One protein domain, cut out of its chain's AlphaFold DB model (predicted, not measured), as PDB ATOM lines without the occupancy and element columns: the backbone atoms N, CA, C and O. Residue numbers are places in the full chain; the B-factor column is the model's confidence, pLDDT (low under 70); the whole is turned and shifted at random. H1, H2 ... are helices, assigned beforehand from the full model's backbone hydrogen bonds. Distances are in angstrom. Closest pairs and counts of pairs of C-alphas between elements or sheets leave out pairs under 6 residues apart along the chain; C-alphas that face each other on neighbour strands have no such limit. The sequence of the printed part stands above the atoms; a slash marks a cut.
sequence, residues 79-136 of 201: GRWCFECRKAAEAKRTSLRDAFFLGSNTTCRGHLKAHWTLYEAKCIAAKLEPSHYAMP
ATOM      1  N   GLY A  79      36.113 -82.923  41.561       37.94
ATOM      2  CA  GLY A  79      37.211 -83.574  40.845       37.94
ATOM      3  C   GLY A  79      37.405 -85.061  41.132       37.94
ATOM      4  O   GLY A  79      37.672 -85.479  42.252       37.94
ATOM      5  N   ARG A  80      37.368 -85.873  40.066       54.75
ATOM      6  CA  ARG A  80      37.504 -87.349  40.052       54.75
ATOM      7  C   ARG A  80      38.916 -87.895  40.385       54.75
ATOM      8  O   ARG A  80      39.213 -89.005  39.967       54.75
ATOM      9  N   TRP A  81      39.804 -87.129  41.030       56.28
ATOM     10  CA  TRP A  81      41.246 -87.435  41.048       56.28
ATOM     11  C   TRP A  81      41.954 -87.020  42.335       56.28
ATOM     12  O   TRP A  81      41.767 -85.913  42.828       56.28
ATOM     13  N   CYS A  82      42.882 -87.855  42.799       68.75
ATOM     14  CA  CYS A  82      43.889 -87.458  43.781       68.75
ATOM     15  C   CYS A  82      44.857 -86.417  43.167       68.75
ATOM     16  O   CYS A  82      45.330 -86.607  42.046       68.75
ATOM     17  N   PHE A  83      45.188 -85.335  43.888       68.44
ATOM     18  CA  PHE A  83      46.090 -84.278  43.388       68.44
ATOM     19  C   PHE A  83      47.460 -84.808  42.938       68.44
ATOM     20  O   PHE A  83      47.963 -84.398  41.896       68.44
ATOM     21  N   GLU A  84      48.044 -85.747  43.683       71.50
ATOM     22  CA  GLU A  84      49.348 -86.345  43.350       71.50
ATOM     23  C   GLU A  84      49.291 -87.148  42.046       71.50
ATOM     24  O   GLU A  84      50.201 -87.131  41.225       71.50
ATOM     25  N   CYS A  85      48.170 -87.820  41.825       68.25
ATOM     26  CA  CYS A  85      47.908 -88.701  40.697       68.25
ATOM     27  C   CYS A  85      47.611 -87.909  39.447       68.25
ATOM     28  O   CYS A  85      48.052 -88.265  38.361       68.25
ATOM     29  N   ARG A  86      46.892 -86.802  39.628       70.19
ATOM     30  CA  ARG A  86      46.679 -85.816  38.590       70.19
ATOM     31  C   ARG A  86      48.003 -85.215  38.141       70.19
ATOM     32  O   ARG A  86      48.308 -85.306  36.959       70.19
ATOM     33  N   LYS A  87      48.827 -84.732  39.074       75.06
ATOM     34  CA  LYS A  87      50.168 -84.209  38.765       75.06
ATOM     35  C   LYS A  87      51.053 -85.257  38.083       75.06
ATOM     36  O   LYS A  87      51.718 -84.954  37.098       75.06
ATOM     37  N   ALA A  88      51.040 -86.504  38.558       69.50
ATOM     38  CA  ALA A  88      51.807 -87.593  37.953       69.50
ATOM     39  C   ALA A  88      51.319 -87.955  36.538       69.50
ATOM     40  O   ALA A  88      52.137 -88.237  35.662       69.50
ATOM     41  N   ALA A  89      50.006 -87.947  36.300       67.56
ATOM     42  CA  ALA A  89      49.425 -88.218  34.988       67.56
ATOM     43  C   ALA A  89      49.673 -87.065  34.001       67.56
ATOM     44  O   ALA A  89      50.032 -87.319  32.851       67.56
ATOM     45  N   GLU A  90      49.567 -85.816  34.463       74.56
ATOM     46  CA  GLU A  90      49.933 -84.611  33.707       74.56
ATOM     47  C   GLU A  90      51.416 -84.656  33.298       74.56
ATOM     48  O   GLU A  90      51.739 -84.449  32.127       74.56
ATOM     49  N   ALA A  91      52.315 -85.040  34.215       73.69
ATOM     50  CA  ALA A  91      53.743 -85.189  33.930       73.69
ATOM     51  C   ALA A  91      54.044 -86.291  32.897       73.69
ATOM     52  O   ALA A  91      54.936 -86.138  32.064       73.69
ATOM     53  N   LYS A  92      53.298 -87.402  32.925       71.00
ATOM     54  CA  LYS A  92      53.505 -88.547  32.022       71.00
ATOM     55  C   LYS A  92      52.786 -88.421  30.678       71.00
ATOM     56  O   LYS A  92      52.970 -89.291  29.829       71.00
ATOM     57  N   ARG A  93      51.965 -87.379  30.469       68.75
ATOM     58  CA  ARG A  93      51.074 -87.213  29.296       68.75
ATOM     59  C   ARG A  93      50.219 -88.455  28.992       68.75
ATOM     60  O   ARG A  93      49.768 -88.650  27.866       68.75
ATOM     61  N   THR A  94      50.006 -89.312  29.984       60.78
ATOM     62  CA  THR A  94      49.194 -90.522  29.860       60.78
ATOM     63  C   THR A  94      47.724 -90.159  29.955       60.78
ATOM     64  O   THR A  94      47.355 -89.226  30.671       60.78
ATOM     65  N   SER A  95      46.873 -90.891  29.232       57.12
ATOM     66  CA  SER A  95      45.448 -90.586  29.237       57.12
ATOM     67  C   SER A  95      44.881 -90.739  30.644       57.12
ATOM     68  O   SER A  95      45.134 -91.696  31.370       57.12
ATOM     69  N   LEU A  96      44.095 -89.747  31.012       56.97
ATOM     70  CA  LEU A  96      43.597 -89.513  32.355       56.97
ATOM     71  C   LEU A  96      42.438 -90.445  32.748       56.97
ATOM     72  O   LEU A  96      41.825 -90.290  33.802       56.97
ATOM     73  N   ARG A  97      42.101 -91.383  31.857       51.53
ATOM     74  CA  ARG A  97      40.925 -92.252  31.943       51.53
ATOM     75  C   ARG A  97      41.114 -93.445  32.884       51.53
ATOM     76  O   ARG A  97      40.112 -94.024  33.283       51.53
ATOM     77  N   ASP A  98      42.348 -93.744  33.296       45.75
ATOM     78  CA  ASP A  98      42.670 -94.905  34.142       45.75
ATOM     79  C   ASP A  98      42.824 -94.577  35.642       45.75
ATOM     80  O   ASP A  98      43.168 -95.453  36.435       45.75
ATOM     81  N   ALA A  99      42.586 -93.329  36.070       46.69
ATOM     82  CA  ALA A  99      42.840 -92.891  37.448       46.69
ATOM     83  C   ALA A  99      41.553 -92.549  38.220       46.69
ATOM     84  O   ALA A  99      40.627 -91.924  37.707       46.69
ATOM     85  N   PHE A 100      41.500 -93.011  39.471       49.47
ATOM     86  CA  PHE A 100      40.279 -93.196  40.252       49.47
ATOM     87  C   PHE A 100      39.789 -91.981  41.057       49.47
ATOM     88  O   PHE A 100      40.567 -91.148  41.519       49.47
ATOM     89  N   PHE A 101      38.466 -91.994  41.273       47.47
ATOM     90  CA  PHE A 101      37.632 -91.041  42.014       47.47
ATOM     91  C   PHE A 101      38.097 -90.781  43.454       47.47
ATOM     92  O   PHE A 101      38.704 -91.655  44.061       47.47
ATOM     93  N   LEU A 102      37.734 -89.616  44.003       39.28
ATOM     94  CA  LEU A 102      37.710 -89.305  45.436       39.28
ATOM     95  C   LEU A 102      36.253 -89.372  45.924       39.28
ATOM     96  O   LEU A 102      35.368 -88.760  45.338       39.28
ATOM     97  N   GLY A 103      36.003 -90.142  46.979       40.97
ATOM     98  CA  GLY A 103      34.675 -90.412  47.537       40.97
ATOM     99  C   GLY A 103      34.523 -91.905  47.800       40.97
ATOM    100  O   GLY A 103      34.746 -92.678  46.883       40.97
ATOM    101  N   SER A 104      34.194 -92.288  49.044       45.22
ATOM    102  CA  SER A 104      34.255 -93.636  49.662       45.22
ATOM    103  C   SER A 104      33.733 -94.826  48.823       45.22
ATOM    104  O   SER A 104      32.823 -95.553  49.222       45.22
ATOM    105  N   ASN A 105      34.361 -95.095  47.691       57.91
ATOM    106  CA  ASN A 105      34.244 -96.305  46.911       57.91
ATOM    107  C   ASN A 105      35.471 -97.179  47.212       57.91
ATOM    108  O   ASN A 105      36.524 -96.716  47.661       57.91
ATOM    109  N   THR A 106      35.321 -98.488  47.035       62.59
ATOM    110  CA  THR A 106      36.403 -99.475  47.202       62.59
ATOM    111  C   THR A 106      37.656 -99.097  46.414       62.59
ATOM    112  O   THR A 106      38.781 -99.362  46.834       62.59
ATOM    113  N   THR A 107      37.451 -98.380  45.323       66.62
ATOM    114  CA  THR A 107      38.455 -97.860  44.419       66.62
ATOM    115  C   THR A 107      39.346 -96.776  45.031       66.62
ATOM    116  O   THR A 107      40.567 -96.883  44.948       66.62
ATOM    117  N   CYS A 108      38.774 -95.810  45.760       70.88
ATOM    118  CA  CYS A 108      39.515 -94.837  46.574       70.88
ATOM    119  C   CYS A 108      40.414 -95.535  47.585       70.88
ATOM    120  O   CYS A 108      41.537 -95.110  47.830       70.88
ATOM    121  N   ARG A 109      39.905 -96.606  48.206       76.81
ATOM    122  CA  ARG A 109      40.654 -97.349  49.224       76.81
ATOM    123  C   ARG A 109      41.849 -98.059  48.601       76.81
ATOM    124  O   ARG A 109      42.938 -97.997  49.159       76.81
ATOM    125  N   GLY A 110      41.665 -98.695  47.442       79.44
ATOM    126  CA  GLY A 110      42.769 -99.280  46.673       79.44
ATOM    127  C   GLY A 110      43.803 -98.232  46.263       79.44
ATOM    128  O   GLY A 110      45.005 -98.461  46.360       79.44
ATOM    129  N   HIS A 111      43.331 -97.047  45.896       80.31
ATOM    130  CA  HIS A 111      44.181 -95.940  45.501       80.31
ATOM    131  C   HIS A 111      45.003 -95.351  46.667       80.31
ATOM    132  O   HIS A 111      46.218 -95.194  46.555       80.31
ATOM    133  N   LEU A 112      44.375 -95.109  47.822       82.19
ATOM    134  CA  LEU A 112      45.065 -94.669  49.041       82.19
ATOM    135  C   LEU A 112      46.122 -95.677  49.502       82.19
ATOM    136  O   LEU A 112      47.179 -95.267  49.968       82.19
ATOM    137  N   LYS A 113      45.879 -96.981  49.316       88.50
ATOM    138  CA  LYS A 113      46.882 -98.020  49.598       88.50
ATOM    139  C   LYS A 113      48.127 -97.881  48.722       88.50
ATOM    140  O   LYS A 113      49.227 -98.083  49.225       88.50
ATOM    141  N   ALA A 114      47.973 -97.520  47.446       86.88
ATOM    142  CA  ALA A 114      49.108 -97.296  46.547       86.88
ATOM    143  C   ALA A 114      49.951 -96.076  46.963       86.88
ATOM    144  O   ALA A 114      51.168 -96.083  46.807       86.88
ATOM    145  N   HIS A 115      49.315 -95.060  47.552       88.75
ATOM    146  CA  HIS A 115      49.971 -93.858  48.078       88.75
ATOM    147  C   HIS A 115      50.015 -93.827  49.610       88.75
ATOM    148  O   HIS A 115      49.906 -92.758  50.216       88.75
ATOM    149  N   TRP A 116      50.184 -94.991  50.242       91.81
ATOM    150  CA  TRP A 116      50.122 -95.107  51.697       91.81
ATOM    151  C   TRP A 116      51.081 -94.149  52.412       91.81
ATOM    152  O   TRP A 116      50.675 -93.481  53.353       91.81
ATOM    153  N   THR A 117      52.319 -94.022  51.935       92.94
ATOM    154  CA  THR A 117      53.345 -93.171  52.560       92.94
ATOM    155  C   THR A 117      52.938 -91.698  52.616       92.94
ATOM    156  O   THR A 117      53.122 -91.037  53.635       92.94
ATOM    157  N   LEU A 118      52.333 -91.182  51.542       88.81
ATOM    158  CA  LEU A 118      51.841 -89.804  51.486       88.81
ATOM    159  C   LEU A 118      50.597 -89.614  52.355       88.81
ATOM    160  O   LEU A 118      50.458 -88.584  53.013       88.81
ATOM    161  N   TYR A 119      49.696 -90.598  52.361       87.94
ATOM    162  CA  TYR A 119      48.516 -90.582  53.219       87.94
ATOM    163  C   TYR A 119      48.906 -90.584  54.703       87.94
ATOM    164  O   TYR A 119      48.439 -89.739  55.462       87.94
ATOM    165  N   GLU A 120      49.819 -91.469  55.098       93.25
ATOM    166  CA  GLU A 120      50.344 -91.576  56.457       93.25
ATOM    167  C   GLU A 120      51.021 -90.277  56.904       93.25
ATOM    168  O   GLU A 120      50.688 -89.757  57.967       93.25
ATOM    169  N   ALA A 121      51.882 -89.686  56.068       90.25
ATOM    170  CA  ALA A 121      52.522 -88.406  56.372       90.25
ATOM    171  C   ALA A 121      51.500 -87.276  56.599       90.25
ATOM    172  O   ALA A 121      51.638 -86.496  57.543       90.25
ATOM    173  N   LYS A 122      50.440 -87.209  55.780       86.94
ATOM    174  CA  LYS A 122      49.357 -86.223  55.938       86.94
ATOM    175  C   LYS A 122      48.540 -86.465  57.210       86.94
ATOM    176  O   LYS A 122      48.215 -85.506  57.907       86.94
ATOM    177  N   CYS A 123      48.249 -87.721  57.550       89.56
ATOM    178  CA  CYS A 123      47.591 -88.073  58.809       89.56
ATOM    179  C   CYS A 123      48.440 -87.677  60.026       89.56
ATOM    180  O   CYS A 123      47.917 -87.049  60.943       89.56
ATOM    181  N   ILE A 124      49.748 -87.955  60.005       92.25
ATOM    182  CA  ILE A 124      50.680 -87.569  61.077       92.25
ATOM    183  C   ILE A 124      50.731 -86.044  61.229       92.25
ATOM    184  O   ILE A 124      50.612 -85.540  62.345       92.25
ATOM    185  N   ALA A 125      50.839 -85.302  60.122       88.75
ATOM    186  CA  ALA A 125      50.838 -83.838  60.137       88.75
ATOM    187  C   ALA A 125      49.537 -83.262  60.725       88.75
ATOM    188  O   ALA A 125      49.569 -82.307  61.498       88.75
ATOM    189  N   ALA A 126      48.397 -83.887  60.417       87.50
ATOM    190  CA  ALA A 126      47.091 -83.526  60.963       87.50
ATOM    191  C   ALA A 126      46.840 -84.054  62.390       87.50
ATOM    192  O   ALA A 126      45.784 -83.779  62.956       87.50
ATOM    193  N   LYS A 127      47.779 -84.814  62.978       91.81
ATOM    194  CA  LYS A 127      47.611 -85.533  64.258       91.81
ATOM    195  C   LYS A 127      46.379 -86.451  64.273       91.81
ATOM    196  O   LYS A 127      45.737 -86.627  65.307       91.81
ATOM    197  N   LEU A 128      46.053 -87.032  63.122       88.31
ATOM    198  CA  LEU A 128      44.966 -87.989  62.955       88.31
ATOM    199  C   LEU A 128      45.524 -89.402  62.864       88.31
ATOM    200  O   LEU A 128      46.558 -89.644  62.240       88.31
ATOM    201  N   GLU A 129      44.804 -90.354  63.447       90.50
ATOM    202  CA  GLU A 129      45.154 -91.758  63.303       90.50
ATOM    203  C   GLU A 129      44.778 -92.258  61.893       90.50
ATOM    204  O   GLU A 129      43.623 -92.101  61.476       90.50
ATOM    205  N   PRO A 130      45.711 -92.867  61.137       91.06
ATOM    206  CA  PRO A 130      45.407 -93.423  59.823       91.06
ATOM    207  C   PRO A 130      44.300 -94.484  59.883       91.06
ATOM    208  O   PRO A 130      44.329 -95.398  60.711       91.06
ATOM    209  N   SER A 131      43.342 -94.418  58.955       89.62
ATOM    210  CA  SER A 131      42.236 -95.380  58.904       89.62
ATOM    211  C   SER A 131      42.717 -96.791  58.541       89.62
ATOM    212  O   SER A 131      43.427 -96.980  57.549       89.62
ATOM    213  N   HIS A 132      42.246 -97.814  59.266       89.62
ATOM    214  CA  HIS A 132      42.605 -99.215  58.998       89.62
ATOM    215  C   HIS A 132      42.181 -99.705  57.600       89.62
ATOM    216  O   HIS A 132      42.793-100.621  57.055       89.62
ATOM    217  N   TYR A 133      41.157 -99.094  56.990       86.81
ATOM    218  CA  TYR A 133      40.690 -99.459  55.646       86.81
ATOM    219  C   TYR A 133      41.643 -99.010  54.531       86.81
ATOM    220  O   TYR A 133      41.665 -99.627  53.462       86.81
ATOM    221  N   ALA A 134      42.404 -97.938  54.767       89.38
ATOM    222  CA  ALA A 134      43.385 -97.396  53.830       89.38
ATOM    223  C   ALA A 134      44.766 -98.058  53.975       89.38
ATOM    224  O   ALA A 134      45.627 -97.871  53.122       89.38
ATOM    225  N   MET A 135      44.969 -98.851  55.029       92.75
ATOM    226  CA  MET A 135      46.250 -99.475  55.340       92.75
ATOM    227  C   MET A 135      46.563-100.649  54.388       92.75
ATOM    228  O   MET A 135      45.698-101.508  54.162       92.75
ATOM    229  N   PRO A 136      47.784-100.722  53.823       94.81
ATOM    230  CA  PRO A 136      48.276-101.904  53.124       94.81
ATOM    231  C   PRO A 136      48.236-103.149  54.014       94.81
ATOM    232  O   PRO A 136      48.418-103.062  55.229       94.81
TER     233      PRO A 136
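Overview. This is residues 79 to 136 of the 201 residues of an uncharacterized protein of Sistotremastrum niveocremeum HHB9708 (UniProt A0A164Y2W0). Three short helices are strung along an elongated path: H1 sits by itself toward one end, H3 lies toward the other end, and H2 lies between them along the length, making a corner with H3 and joined to H1 by a long unnamed stretch. After H3, residues 126 to 136 fold back toward H2, and residues 90 to 95 stick out at the H1 end. The printed part has 58 residues, with three named helices in the order H1, H2, H3 and no named strand, and its class is all helix. It is only just compact, close to loose, with a radius of gyration of the C-alphas of 12.0 A, and its C-alphas span 34 by 22 by 20 A.

Arrangement. H1, residues 83 to 92, touches no helix. It is apart from H2, residues 106 to 114, and from H3, residues 116 to 125. H2 and H3 are close but not clearly touching, with 1 pair of C-alphas within 8 A, those of Leu 112 and Tyr 119, 6.8 A apart. Their lines are about perpendicular, at 85 degrees, and their centres are 14.0 A apart. In H1, H2 and H3 every O i to N i+4 pair is within hydrogen-bond range.

Along the chain. H1 begins at C-alpha 83, (46.090, -84.278, 43.388), and measures 14.2 A from first to last C-alpha. H2 begins at C-alpha 106, (36.403, -99.475, 47.202), and measures 12.9 A. H3 measures 14.1 A and ends at C-alpha 125, (50.838, -83.838, 60.137).

Size, cuts and confidence. The C-alphas of Ser 95 and Lys 127, the two farthest apart, are 35.4 A from each other. The printed part has no cut. The link from H1 to H2, 13 residues, is long; the link from H2 to H3, 1 residue, is tight. Residues 90 to 95, of which 90 to 92 belong to H1, stand free. The mean pLDDT of the printed part is 73.7, and 23 residues are under 70, among them residues 79 to 83 and 93 to 107.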